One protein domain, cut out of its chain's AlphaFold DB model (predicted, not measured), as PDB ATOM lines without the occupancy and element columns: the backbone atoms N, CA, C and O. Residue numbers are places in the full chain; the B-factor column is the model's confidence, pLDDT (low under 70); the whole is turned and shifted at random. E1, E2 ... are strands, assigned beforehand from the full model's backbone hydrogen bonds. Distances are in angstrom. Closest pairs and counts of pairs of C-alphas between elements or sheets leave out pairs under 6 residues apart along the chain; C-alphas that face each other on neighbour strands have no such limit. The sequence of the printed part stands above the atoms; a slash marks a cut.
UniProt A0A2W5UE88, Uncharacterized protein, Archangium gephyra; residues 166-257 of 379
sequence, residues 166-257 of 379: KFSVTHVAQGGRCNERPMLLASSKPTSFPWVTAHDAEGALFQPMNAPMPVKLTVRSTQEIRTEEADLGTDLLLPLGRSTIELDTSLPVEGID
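Overview. This is residues 166 to 257 of the 379 residues of an uncharacterized protein of Archangium gephyra (UniProt A0A2W5UE88). Three small strand groups are joined into one body: a three-stranded sheet of E3, E1 and E8 towards one end, the hairpin E5 and E6 towards the other, and a long two-stranded ribbon of E4 and E7 running between these ends. E2 sits on its own, near the ribbon strand E7, and the loop of residues 200 to 214 swings wide at the end of the three-stranded sheet. The printed part has 92 residues with no named helix and eight named strands, E1 to E8 in order along the chain. The class is all strand, though under half of the residues, 41 of 92, are in named strands; the three-stranded sheet is mixed and the two pairs are antiparallel. The whole is compact, with a radius of gyration of the C-alphas of 14.0 A and spans of 39 by 28 by 26 A.

Arrangement. E1, residues 166 to 170, is the inner strand between two edge strands, E3, residues 195 to 199, and E8, residues 253 to 255. E1 and E3 are antiparallel at 151 degrees, with N 168 and O 197 2.8 A apart. E1 and E8 are parallel at 30 degrees, with N 169 and O 254 2.8 A apart. E2, residues 183 to 186, pairs with no named strand and is near E7, residues 241 to 247. E7 is near E1 too. E4, residues 215 to 221, is antiparallel to E7 at 163 degrees, with N 218 and O 246 2.8 A apart. The closest C-alphas of E3 and E4, those of Val 196 and Leu 217, are 7.9 A apart. E5, residues 226 to 230, and E6, residues 233 to 237, form an antiparallel hairpin at 147 degrees, with N 230 and O 233 2.8 A apart. Residues 191 to 192 pair antiparallel with residues 235 to 236 of E6. E5 is apart from E7.

Along the chain. E1 begins at C-alpha 166, (60.559, -28.235, -56.048), and is 13.2 A long, as is E3. E2 spans 10.2 A. E4 runs 19.6 A from C-alpha 215 at (48.858, -26.523, -57.193). E5 and E6 measure 12.6 A and 13.1 A. E7 is 20.2 A long. E8, 7.1 A, ends at C-alpha 255, (58.025, -35.686, -48.674).

Size, cuts and confidence. The two C-alphas farthest apart, those of Ser 188 and Glu 202, are 39.7 A apart. The printed part has no cut. The links E1 to E2 and E3 to E4 are long, with 12 and 15 residues. Mean pLDDT of the printed part is 82.5, and it is under 70 at residues 175 to 177, 179 to 180, 211 to 214 and 230 to 233.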
ATOM      1  N   LYS A 166      61.287 -27.046 -56.510       88.25
ATOM      2  CA  LYS A 166      60.559 -28.235 -56.048       88.25
ATOM      3  C   LYS A 166      59.435 -27.887 -55.074       88.25
ATOM      4  O   LYS A 166      59.400 -26.807 -54.483       88.25
ATOM      5  N   PHE A 167      58.567 -28.866 -54.844       88.69
ATOM      6  CA  PHE A 167      57.598 -28.867 -53.754       88.69
ATOM      7  C   PHE A 167      57.931 -29.948 -52.730       88.69
ATOM      8  O   PHE A 167      58.436 -31.015 -53.076       88.69
ATOM      9  N   SER A 168      57.586 -29.704 -51.472       89.56
ATOM     10  CA  SER A 168      57.539 -30.733 -50.439       89.56
ATOM     11  C   SER A 168      56.113 -30.906 -49.931       89.56
ATOM     12  O   SER A 168      55.384 -29.936 -49.724       89.56
ATOM     13  N   VAL A 169      55.713 -32.161 -49.748       90.00
ATOM     14  CA  VAL A 169      54.434 -32.537 -49.150       90.00
ATOM     15  C   VAL A 169      54.689 -33.017 -47.730       90.00
ATOM     16  O   VAL A 169      55.448 -33.964 -47.503       90.00
ATOM     17  N   THR A 170      54.046 -32.373 -46.763       88.69
ATOM     18  CA  THR A 170      54.206 -32.671 -45.337       88.69
ATOM     19  C   THR A 170      52.867 -32.925 -44.659       88.69
ATOM     20  O   THR A 170      51.803 -32.617 -45.196       88.69
ATOM     21  N   HIS A 171      52.906 -33.522 -43.470       87.00
ATOM     22  CA  HIS A 171      51.708 -33.795 -42.681       87.00
ATOM     23  C   HIS A 171      51.976 -33.637 -41.183       87.00
ATOM     24  O   HIS A 171      53.068 -33.943 -40.704       87.00
ATOM     25  N   VAL A 172      50.960 -33.212 -40.425       80.88
ATOM     26  CA  VAL A 172      51.074 -32.927 -38.980       80.88
ATOM     27  C   VAL A 172      51.597 -34.113 -38.175       80.88
ATOM     28  O   VAL A 172      52.328 -33.947 -37.202       80.88
ATOM     29  N   ALA A 173      51.267 -35.330 -38.609       76.19
ATOM     30  CA  ALA A 173      51.682 -36.542 -37.920       76.19
ATOM     31  C   ALA A 173      53.159 -36.913 -38.164       76.19
ATOM     32  O   ALA A 173      53.607 -37.913 -37.621       76.19
ATOM     33  N   GLN A 174      53.934 -36.148 -38.954       70.69
ATOM     34  CA  GLN A 174      55.348 -36.458 -39.234       70.69
ATOM     35  C   GLN A 174      56.277 -36.232 -38.026       70.69
ATOM     36  O   GLN A 174      57.467 -36.540 -38.080       70.69
ATOM     37  N   GLY A 175      55.751 -35.739 -36.902       60.94
ATOM     38  CA  GLY A 175      56.511 -35.586 -35.667       60.94
ATOM     39  C   GLY A 175      57.053 -36.910 -35.101       60.94
ATOM     40  O   GLY A 175      56.419 -37.959 -35.157       60.94
ATOM     41  N   GLY A 176      58.241 -36.847 -34.495       55.44
ATOM     42  CA  GLY A 176      58.755 -37.837 -33.544       55.44
ATOM     43  C   GLY A 176      59.280 -39.164 -34.107       55.44
ATOM     44  O   GLY A 176      60.323 -39.598 -33.624       55.44
ATOM     45  N   ARG A 177      58.593 -39.815 -35.068       59.50
ATOM     46  CA  ARG A 177      58.945 -41.152 -35.626       59.50
ATOM     47  C   ARG A 177      58.418 -41.429 -37.050       59.50
ATOM     48  O   ARG A 177      58.451 -42.566 -37.499       59.50
ATOM     49  N   CYS A 178      57.957 -40.410 -37.772       71.00
ATOM     50  CA  CYS A 178      57.098 -40.575 -38.954       71.00
ATOM     51  C   CYS A 178      57.693 -40.083 -40.261       71.00
ATOM     52  O   CYS A 178      57.046 -39.394 -41.049       71.00
ATOM     53  N   ASN A 179      58.944 -40.466 -40.481       67.38
ATOM     54  CA  ASN A 179      59.651 -40.167 -41.720       67.38
ATOM     55  C   ASN A 179      59.582 -41.329 -42.725       67.38
ATOM     56  O   ASN A 179      60.145 -41.224 -43.814       67.38
ATOM     57  N   GLU A 180      58.923 -42.432 -42.359       68.31
ATOM     58  CA  GLU A 180      58.736 -43.593 -43.227       68.31
ATOM     59  C   GLU A 180      57.720 -43.303 -44.340       68.31
ATOM     60  O   GLU A 180      56.805 -42.489 -44.189       68.31
ATOM     61  N   ARG A 181      57.926 -43.956 -45.490       77.19
ATOM     62  CA  ARG A 181      57.063 -43.872 -46.672       77.19
ATOM     63  C   ARG A 181      56.557 -45.281 -46.997       77.19
ATOM     64  O   ARG A 181      57.392 -46.143 -47.276       77.19
ATOM     65  N   PRO A 182      55.237 -45.538 -47.008       85.44
ATOM     66  CA  PRO A 182      54.142 -44.600 -46.729       85.44
ATOM     67  C   PRO A 182      54.079 -44.164 -45.260       85.44
ATOM     68  O   PRO A 182      54.640 -44.816 -44.387       85.44
ATOM     69  N   MET A 183      53.332 -43.095 -44.983       90.00
ATOM     70  CA  MET A 183      53.007 -42.709 -43.611       90.00
ATOM     71  C   MET A 183      51.926 -43.635 -43.042       90.00
ATOM     72  O   MET A 183      50.823 -43.696 -43.587       90.00
ATOM     73  N   LEU A 184      52.214 -44.327 -41.938       91.62
ATOM     74  CA  LEU A 184      51.297 -45.291 -41.322       91.62
ATOM     75  C   LEU A 184      50.384 -44.641 -40.281       91.62
ATOM     76  O   LEU A 184      50.851 -44.154 -39.252       91.62
ATOM     77  N   LEU A 185      49.073 -44.687 -40.505       91.06
ATOM     78  CA  LEU A 185      48.066 -44.102 -39.620       91.06
ATOM     79  C   LEU A 185      47.056 -45.157 -39.153       91.06
ATOM     80  O   LEU A 185      46.723 -46.107 -39.865       91.06
ATOM     81  N   ALA A 186      46.544 -44.964 -37.941       90.38
ATOM     82  CA  ALA A 186      45.430 -45.745 -37.430       90.38
ATOM     83  C   ALA A 186      44.138 -45.394 -38.183       90.38
ATOM     84  O   ALA A 186      43.842 -44.221 -38.412       90.38
ATOM     85  N   SER A 187      43.342 -46.408 -38.512       89.25
ATOM     86  CA  SER A 187      41.949 -46.244 -38.937       89.25
ATOM     87  C   SER A 187      41.092 -45.502 -37.906       89.25
ATOM     88  O   SER A 187      41.459 -45.374 -36.733       89.25
ATOM     89  N   SER A 188      39.934 -45.029 -38.376       78.00
ATOM     90  CA  SER A 188      38.876 -44.363 -37.598       78.00
ATOM     91  C   SER A 188      39.167 -42.946 -37.116       78.00
ATOM     92  O   SER A 188      38.270 -42.299 -36.577       78.00
ATOM     93  N   LYS A 189      40.386 -42.435 -37.307       78.06
ATOM     94  CA  LYS A 189      40.704 -41.035 -37.029       78.06
ATOM     95  C   LYS A 189      40.678 -40.236 -38.329       78.06
ATOM     96  O   LYS A 189      41.397 -40.611 -39.258       78.06
ATOM     97  N   PRO A 190      39.896 -39.143 -38.400       84.69
ATOM     98  CA  PRO A 190      40.073 -38.164 -39.457       84.69
ATOM     99  C   PRO A 190      41.533 -37.703 -39.481       84.69
ATOM    100  O   PRO A 190      42.156 -37.504 -38.434       84.69
ATOM    101  N   THR A 191      42.097 -37.591 -40.677       86.06
ATOM    102  CA  THR A 191      43.451 -37.089 -40.890       86.06
ATOM    103  C   THR A 191      43.381 -35.803 -41.686       86.06
ATOM    104  O   THR A 191      42.666 -35.728 -42.682       86.06
ATOM    105  N   SER A 192      44.134 -34.785 -41.283       87.38
ATOM    106  CA  SER A 192      44.185 -33.535 -42.037       87.38
ATOM    107  C   SER A 192      44.687 -33.779 -43.461       87.38
ATOM    108  O   SER A 192      45.567 -34.618 -43.682       87.38
ATOM    109  N   PHE A 193      44.188 -33.010 -44.430       87.31
ATOM    110  CA  PHE A 193      44.840 -32.937 -45.738       87.31
ATOM    111  C   PHE A 193      46.336 -32.585 -45.583       87.31
ATOM    112  O   PHE A 193      46.658 -31.706 -44.777       87.31
ATOM    113  N   PRO A 194      47.246 -33.208 -46.360       88.62
ATOM    114  CA  PRO A 194      48.644 -32.798 -46.399       88.62
ATOM    115  C   PRO A 194      48.822 -31.320 -46.749       88.62
ATOM    116  O   PRO A 194      47.989 -30.714 -47.432       88.62
ATOM    117  N   TRP A 195      49.955 -30.768 -46.334       86.69
ATOM    118  CA  TRP A 195      50.391 -29.432 -46.717       86.69
ATOM    119  C   TRP A 195      51.440 -29.505 -47.811       86.69
ATOM    120  O   TRP A 195      52.270 -30.411 -47.825       86.69
ATOM    121  N   VAL A 196      51.418 -28.516 -48.696       85.38
ATOM    122  CA  VAL A 196      52.412 -28.356 -49.752       85.38
ATOM    123  C   VAL A 196      53.187 -27.076 -49.499       85.38
ATOM    124  O   VAL A 196      52.597 -26.007 -49.351       85.38
ATOM    125  N   THR A 197      54.508 -27.188 -49.472       86.50
ATOM    126  CA  THR A 197      55.437 -26.063 -49.358       86.50
ATOM    127  C   THR A 197      56.311 -25.989 -50.601       86.50
ATOM    128  O   THR A 197      56.776 -27.013 -51.101       86.50
ATOM    129  N   ALA A 198      56.510 -24.784 -51.131       85.56
ATOM    130  CA  ALA A 198      57.421 -24.545 -52.243       85.56
ATOM    131  C   ALA A 198      58.840 -24.280 -51.728       85.56
ATOM    132  O   ALA A 198      59.024 -23.815 -50.599       85.56
ATOM    133  N   HIS A 199      59.832 -24.577 -52.565       86.56
ATOM    134  CA  HIS A 199      61.235 -24.304 -52.284       86.56
ATOM    135  C   HIS A 199      61.894 -23.559 -53.442       86.56
ATOM    136  O   HIS A 199      61.607 -23.852 -54.607       86.56
ATOM    137  N   ASP A 200      62.787 -22.633 -53.107       85.00
ATOM    138  CA  ASP A 200      63.639 -21.929 -54.073       85.00
ATOM    139  C   ASP A 200      64.757 -22.839 -54.620       85.00
ATOM    140  O   ASP A 200      64.854 -24.026 -54.273       85.00
ATOM    141  N   ALA A 201      65.589 -22.311 -55.518       82.94
ATOM    142  CA  ALA A 201      66.714 -23.031 -56.120       82.94
ATOM    143  C   ALA A 201      67.744 -23.526 -55.086       82.94
ATOM    144  O   ALA A 201      68.345 -24.590 -55.263       82.94
ATOM    145  N   GLU A 202      67.915 -22.800 -53.982       84.31
ATOM    146  CA  GLU A 202      68.783 -23.163 -52.861       84.31
ATOM    147  C   GLU A 202      68.165 -24.220 -51.931       84.31
ATOM    148  O   GLU A 202      68.852 -24.783 -51.072       84.31
ATOM    149  N   GLY A 203      66.878 -24.526 -52.107       81.88
ATOM    150  CA  GLY A 203      66.127 -25.492 -51.315       81.88
ATOM    151  C   GLY A 203      65.551 -24.925 -50.015       81.88
ATOM    152  O   GLY A 203      65.023 -25.697 -49.205       81.88
ATOM    153  N   ALA A 204      65.625 -23.613 -49.792       86.69
ATOM    154  CA  ALA A 204      64.985 -22.960 -48.659       86.69
ATOM    155  C   ALA A 204      63.464 -22.885 -48.856       86.69
ATOM    156  O   ALA A 204      62.950 -22.972 -49.969       86.69
ATOM    157  N   LEU A 205      62.728 -22.785 -47.745       84.25
ATOM    158  CA  LEU A 205      61.276 -22.608 -47.784       84.25
ATOM    159  C   LEU A 205      60.939 -21.293 -48.480       84.25
ATOM    160  O   LEU A 205      61.435 -20.237 -48.089       84.25
ATOM    161  N   PHE A 206      60.043 -21.371 -49.457       81.62
ATOM    162  CA  PHE A 206      59.676 -20.244 -50.291       81.62
ATOM    163  C   PHE A 206      58.161 -20.036 -50.283       81.62
ATOM    164  O   PHE A 206      57.384 -20.946 -50.576       81.62
ATOM    165  N   GLN A 207      57.732 -18.831 -49.906       81.19
ATOM    166  CA  GLN A 207      56.323 -18.440 -49.798       81.19
ATOM    167  C   GLN A 207      56.089 -17.191 -50.650       81.19
ATOM    168  O   GLN A 207      56.111 -16.078 -50.127       81.19
ATOM    169  N   PRO A 208      55.933 -17.358 -51.973       81.75
ATOM    170  CA  PRO A 208      55.827 -16.224 -52.872       81.75
ATOM    171  C   PRO A 208      54.515 -15.462 -52.661       81.75
ATOM    172  O   PRO A 208      53.458 -16.058 -52.443       81.75
ATOM    173  N   MET A 209      54.581 -14.137 -52.782       81.19
ATOM    174  CA  MET A 209      53.428 -13.239 -52.703       81.19
ATOM    175  C   MET A 209      52.514 -13.338 -53.920       81.19
ATOM    176  O   MET A 209      51.312 -13.102 -53.813       81.19
ATOM    177  N   ASN A 210      53.065 -13.663 -55.091       78.94
ATOM    178  CA  ASN A 210      52.259 -13.995 -56.253       78.94
ATOM    179  C   ASN A 210      51.817 -15.447 -56.141       78.94
ATOM    180  O   ASN A 210      52.518 -16.371 -56.550       78.94
ATOM    181  N   ALA A 211      50.632 -15.660 -55.584       63.16
ATOM    182  CA  ALA A 211      50.051 -16.982 -55.640       63.16
ATOM    183  C   ALA A 211      49.787 -17.384 -57.101       63.16
ATOM    184  O   ALA A 211      49.174 -16.622 -57.857       63.16
ATOM    185  N   PRO A 212      50.236 -18.576 -57.517       57.25
ATOM    186  CA  PRO A 212      49.876 -19.130 -58.804       57.25
ATOM    187  C   PRO A 212      48.411 -19.562 -58.772       57.25
ATOM    188  O   PRO A 212      47.772 -19.657 -57.719       57.25
ATOM    189  N   MET A 213      47.905 -19.954 -59.937       54.03
ATOM    190  CA  MET A 213      46.817 -20.926 -59.988       54.03
ATOM    191  C   MET A 213      47.193 -22.102 -59.054       54.03
ATOM    192  O   MET A 213      48.307 -22.618 -59.169       54.03
ATOM    193  N   PRO A 214      46.358 -22.467 -58.068       61.97
ATOM    194  CA  PRO A 214      46.776 -23.328 -56.964       61.97
ATOM    195  C   PRO A 214      47.304 -24.668 -57.480       61.97
ATOM    196  O   PRO A 214      46.637 -25.308 -58.295       61.97
ATOM    197  N   VAL A 215      48.458 -25.127 -56.974       73.38
ATOM    198  CA  VAL A 215      48.858 -26.523 -57.193       73.38
ATOM    199  C   VAL A 215      47.812 -27.415 -56.540       73.38
ATOM    200  O   VAL A 215      47.422 -27.230 -55.379       73.38
ATOM    201  N   LYS A 216      47.285 -28.344 -57.329       82.38
ATOM    202  CA  LYS A 216      46.179 -29.187 -56.912       82.38
ATOM    203  C   LYS A 216      46.733 -30.427 -56.233       82.38
ATOM    204  O   LYS A 216      47.350 -31.272 -56.878       82.38
ATOM    205  N   LEU A 217      46.508 -30.527 -54.928       87.25
ATOM    206  CA  LEU A 217      46.824 -31.730 -54.174       87.25
ATOM    207  C   LEU A 217      45.662 -32.716 -54.310       87.25
ATOM    208  O   LEU A 217      44.513 -32.369 -54.035       87.25
ATOM    209  N   THR A 218      45.977 -33.938 -54.722       90.56
ATOM    210  CA  THR A 218      45.028 -35.009 -55.017       90.56
ATOM    211  C   THR A 218      45.357 -36.220 -54.156       90.56
ATOM    212  O   THR A 218      46.460 -36.755 -54.235       90.56
ATOM    213  N   VAL A 219      44.402 -36.683 -53.350       91.69
ATOM    214  CA  VAL A 219      44.514 -37.952 -52.620       91.69
ATOM    215  C   VAL A 219      43.650 -38.990 -53.320       91.69
ATOM    216  O   VAL A 219      42.452 -38.765 -53.489       91.69
ATOM    217  N   ARG A 220      44.244 -40.113 -53.736       92.50
ATOM    218  CA  ARG A 220      43.553 -41.199 -54.445       92.50
ATOM    219  C   ARG A 220      43.519 -42.474 -53.625       92.50
ATOM    220  O   ARG A 220      44.510 -42.854 -53.006       92.50
ATOM    221  N   SER A 221      42.394 -43.172 -53.674       90.88
ATOM    222  CA  SER A 221      42.234 -44.484 -53.051       90.88
ATOM    223  C   SER A 221      41.349 -45.394 -53.898       90.88
ATOM    224  O   SER A 221      40.598 -44.937 -54.758       90.88
ATOM    225  N   THR A 222      41.449 -46.700 -53.658       87.94
ATOM    226  CA  THR A 222      40.593 -47.726 -54.287       87.94
ATOM    227  C   THR A 222      39.239 -47.872 -53.591       87.94
ATOM    228  O   THR A 222      38.345 -48.550 -54.093       87.94
ATOM    229  N   GLN A 223      39.090 -47.246 -52.426       88.88
ATOM    230  CA  GLN A 223      37.877 -47.226 -51.621       88.88
ATOM    231  C   GLN A 223      37.457 -45.778 -51.353       88.88
ATOM    232  O   GLN A 223      38.251 -44.853 -51.525       88.88
ATOM    233  N   GLU A 224      36.198 -45.590 -50.956       88.50
ATOM    234  CA  GLU A 224      35.603 -44.271 -50.738       88.50
ATOM    235  C   GLU A 224      36.428 -43.430 -49.755       88.50
ATOM    236  O   GLU A 224      36.690 -43.854 -48.630       88.50
ATOM    237  N   ILE A 225      36.810 -42.224 -50.186       88.38
ATOM    238  CA  ILE A 225      37.373 -41.190 -49.317       88.38
ATOM    239  C   ILE A 225      36.225 -40.278 -48.906       88.38
ATOM    240  O   ILE A 225      35.536 -39.729 -49.768       88.38
ATOM    241  N   ARG A 226      36.037 -40.092 -47.601       89.00
ATOM    242  CA  ARG A 226      35.064 -39.130 -47.074       89.00
ATOM    243  C   ARG A 226      35.786 -37.887 -46.584       89.00
ATOM    244  O   ARG A 226      36.874 -37.978 -46.023       89.00
ATOM    245  N   THR A 227      35.177 -36.733 -46.813       83.12
ATOM    246  CA  THR A 227      35.706 -35.431 -46.407       83.12
ATOM    247  C   THR A 227      34.763 -34.793 -45.405       83.12
ATOM    248  O   THR A 227      33.559 -34.737 -45.662       83.12
ATOM    249  N   GLU A 228      35.300 -34.276 -44.310       80.38
ATOM    250  CA  GLU A 228      34.544 -33.528 -43.304       80.38
ATOM    251  C   GLU A 228      35.143 -32.124 -43.163       80.38
ATOM    252  O   GLU A 228      36.363 -31.948 -43.219       80.38
ATOM    253  N   GLU A 229      34.293 -31.103 -43.031       73.19
ATOM    254  CA  GLU A 229      34.754 -29.765 -42.656       73.19
ATOM    255  C   GLU A 229      35.008 -29.739 -41.145       73.19
ATOM    256  O   GLU A 229      34.099 -29.980 -40.352       73.19
ATOM    257  N   ALA A 230      36.244 -29.445 -40.755       61.78
ATOM    258  CA  ALA A 230      36.666 -29.237 -39.379       61.78
ATOM    259  C   ALA A 230      37.080 -27.772 -39.161       61.78
ATOM    260  O   ALA A 230      37.403 -27.048 -40.106       61.78
ATOM    261  N   ASP A 231      37.136 -27.340 -37.898       50.06
ATOM    262  CA  ASP A 231      37.469 -25.958 -37.510       50.06
ATOM    263  C   ASP A 231      38.816 -25.459 -38.080       50.06
ATOM    264  O   ASP A 231      39.016 -24.257 -38.250       50.06
ATOM    265  N   LEU A 232      39.746 -26.376 -38.377       55.09
ATOM    266  CA  LEU A 232      41.094 -26.089 -38.890       55.09
ATOM    267  C   LEU A 232      41.286 -26.452 -40.376       55.09
ATOM    268  O   LEU A 232      42.399 -26.340 -40.896       55.09
ATOM    269  N   GLY A 233      40.229 -26.878 -41.077       67.38
ATOM    270  CA  GLY A 233      40.267 -27.222 -42.498       67.38
ATOM    271  C   GLY A 233      39.498 -28.497 -42.845       67.38
ATOM    272  O   GLY A 233      38.672 -28.973 -42.084       67.38
ATOM    273  N   THR A 234      39.752 -29.046 -44.031       75.00
ATOM    274  CA  THR A 234      39.143 -30.308 -44.469       75.00
ATOM    275  C   THR A 234      39.904 -31.498 -43.890       75.00
ATOM    276  O   THR A 234      41.102 -31.649 -44.159       75.00
ATOM    277  N   ASP A 235      39.196 -32.352 -43.162       85.50
ATOM    278  CA  ASP A 235      39.695 -33.640 -42.698       85.50
ATOM    279  C   ASP A 235      39.277 -34.759 -43.657       85.50
ATOM    280  O   ASP A 235      38.221 -34.729 -44.295       85.50
ATOM    281  N   LEU A 236      40.146 -35.758 -43.770       88.38
ATOM    282  CA  LEU A 236      39.992 -36.944 -44.593       88.38
ATOM    283  C   LEU A 236      39.712 -38.150 -43.705       88.38
ATOM    284  O   LEU A 236      40.527 -38.533 -42.867       88.38
ATOM    285  N   LEU A 237      38.595 -38.813 -43.954       89.81
ATOM    286  CA  LEU A 237      38.348 -40.171 -43.499       89.81
ATOM    287  C   LEU A 237      38.787 -41.116 -44.614       89.81
ATOM    288  O   LEU A 237      38.063 -41.361 -45.584       89.81
ATOM    289  N   LEU A 238      40.023 -41.590 -44.478       90.62
ATOM    290  CA  LEU A 238      40.639 -42.499 -45.430       90.62
ATOM    291  C   LEU A 238      40.251 -43.954 -45.123       90.62
ATOM    292  O   LEU A 238      40.235 -44.360 -43.955       90.62
ATOM    293  N   PRO A 239      39.955 -44.754 -46.155       90.88
ATOM    294  CA  PRO A 239      39.648 -46.168 -45.995       90.88
ATOM    295  C   PRO A 239      40.902 -46.968 -45.622       90.88
ATOM    296  O   PRO A 239      42.027 -46.511 -45.827       90.88
ATOM    297  N   LEU A 240      40.703 -48.192 -45.119       91.75
ATOM    298  CA  LEU A 240      41.796 -49.136 -44.877       91.75
ATOM    299  C   LEU A 240      42.598 -49.396 -46.162       91.75
ATOM    300  O   LEU A 240      42.031 -49.582 -47.241       91.75
ATOM    301  N   GLY A 241      43.918 -49.478 -46.017       92.31
ATOM    302  CA  GLY A 241      44.866 -49.692 -47.102       92.31
ATOM    303  C   GLY A 241      45.593 -48.419 -47.535       92.31
ATOM    304  O   GLY A 241      45.681 -47.429 -46.805       92.31
ATOM    305  N   ARG A 242      46.173 -48.471 -48.737       93.00
ATOM    306  CA  ARG A 242      47.013 -47.398 -49.275       93.00
ATOM    307  C   ARG A 242      46.172 -46.336 -49.980       93.00
ATOM    308  O   ARG A 242      45.402 -46.660 -50.881       93.00
ATOM    309  N   SER A 243      46.401 -45.074 -49.625       93.56
ATOM    310  CA  SER A 243      45.910 -43.902 -50.360       93.56
ATOM    311  C   SER A 243      47.103 -43.087 -50.860       93.56
ATOM    312  O   SER A 243      47.961 -42.716 -50.060       93.56
ATOM    313  N   THR A 244      47.206 -42.843 -52.165       94.31
ATOM    314  CA  THR A 244      48.331 -42.112 -52.771       94.31
ATOM    315  C   THR A 244      48.084 -40.613 -52.759       94.31
ATOM    316  O   THR A 244      46.942 -40.163 -52.812       94.31
ATOM    317  N   ILE A 245      49.164 -39.843 -52.682       92.44
ATOM    318  CA  ILE A 245      49.149 -38.385 -52.689       92.44
ATOM    319  C   ILE A 245      49.882 -37.922 -53.943       92.44
ATOM    320  O   ILE A 245      51.022 -38.312 -54.189       92.44
ATOM    321  N   GLU A 246      49.223 -37.089 -54.733       91.25
ATOM    322  CA  GLU A 246      49.744 -36.554 -55.983       91.25
ATOM    323  C   GLU A 246      49.575 -35.038 -56.005       91.25
ATOM    324  O   GLU A 246      48.577 -34.500 -55.524       91.25
ATOM    325  N   LEU A 247      50.551 -34.348 -56.585       88.75
ATOM    326  CA  LEU A 247      50.498 -32.914 -56.816       88.75
ATOM    327  C   LEU A 247      50.447 -32.676 -58.322       88.75
ATOM    328  O   LEU A 247      51.270 -33.221 -59.056       88.75
ATOM    329  N   ASP A 248      49.492 -31.873 -58.782       85.69
ATOM    330  CA  ASP A 248      49.381 -31.489 -60.191       85.69
ATOM    331  C   ASP A 248      50.460 -30.455 -60.544       85.69
ATOM    332  O   ASP A 248      50.252 -29.243 -60.471       85.69
ATOM    333  N   THR A 249      51.670 -30.947 -60.806       83.38
ATOM    334  CA  THR A 249      52.845 -30.143 -61.138       83.38
ATOM    335  C   THR A 249      53.848 -30.952 -61.955       83.38
ATOM    336  O   THR A 249      53.956 -32.169 -61.813       83.38
ATOM    337  N   SER A 250      54.622 -30.269 -62.798       84.25
ATOM    338  CA  SER A 250      55.784 -30.845 -63.483       84.25
ATOM    339  C   SER A 250      57.081 -30.730 -62.677       84.25
ATOM    340  O   SER A 250      58.103 -31.273 -63.093       84.25
ATOM    341  N   LEU A 251      57.073 -29.980 -61.569       86.88
ATOM    342  CA  LEU A 251      58.246 -29.792 -60.719       86.88
ATOM    343  C   LEU A 251      58.468 -31.013 -59.810       86.88
ATOM    344  O   LEU A 251      57.502 -31.684 -59.445       86.88
ATOM    345  N   PRO A 252      59.720 -31.305 -59.412       90.06
ATOM    346  CA  PRO A 252      60.015 -32.346 -58.437       90.06
ATOM    347  C   PRO A 252      59.193 -32.196 -57.151       90.06
ATOM    348  O   PRO A 252      59.027 -31.091 -56.632       90.06
ATOM    349  N   VAL A 253      58.722 -33.325 -56.616       90.25
ATOM    350  CA  VAL A 253      57.973 -33.391 -55.356       90.25
ATOM    351  C   VAL A 253      58.688 -34.323 -54.386       90.25
ATOM    352  O   VAL A 253      59.014 -35.461 -54.725       90.25
ATOM    353  N   GLU A 254      58.925 -33.849 -53.168       90.81
ATOM    354  CA  GLU A 254      59.475 -34.637 -52.065       90.81
ATOM    355  C   GLU A 254      58.505 -34.713 -50.878       90.81
ATOM    356  O   GLU A 254      57.459 -34.074 -50.862       90.81
ATOM    357  N   GLY A 255      58.862 -35.493 -49.857       89.25
ATOM    358  CA  GLY A 255      58.025 -35.686 -48.674       89.25
ATOM    359  C   GLY A 255      57.117 -36.906 -48.797       89.25
ATOM    360  O   GLY A 255      57.542 -37.933 -49.327       89.25
ATOM    361  N   ILE A 256      55.911 -36.834 -48.238       90.75
ATOM    362  CA  ILE A 256      54.988 -37.974 -48.254       90.75
ATOM    363  C   ILE A 256      54.367 -38.176 -49.638       90.75
ATOM    364  O   ILE A 256      53.950 -37.227 -50.294       90.75
ATOM    365  N   ASP A 257      54.283 -39.433 -50.057       91.31
ATOM    366  CA  ASP A 257      53.707 -39.870 -51.334       91.31
ATOM    367  C   ASP A 257      52.441 -40.721 -51.144       91.31
ATOM    368  O   ASP A 257      51.695 -40.974 -52.090       91.31
TER     369      ASP A 257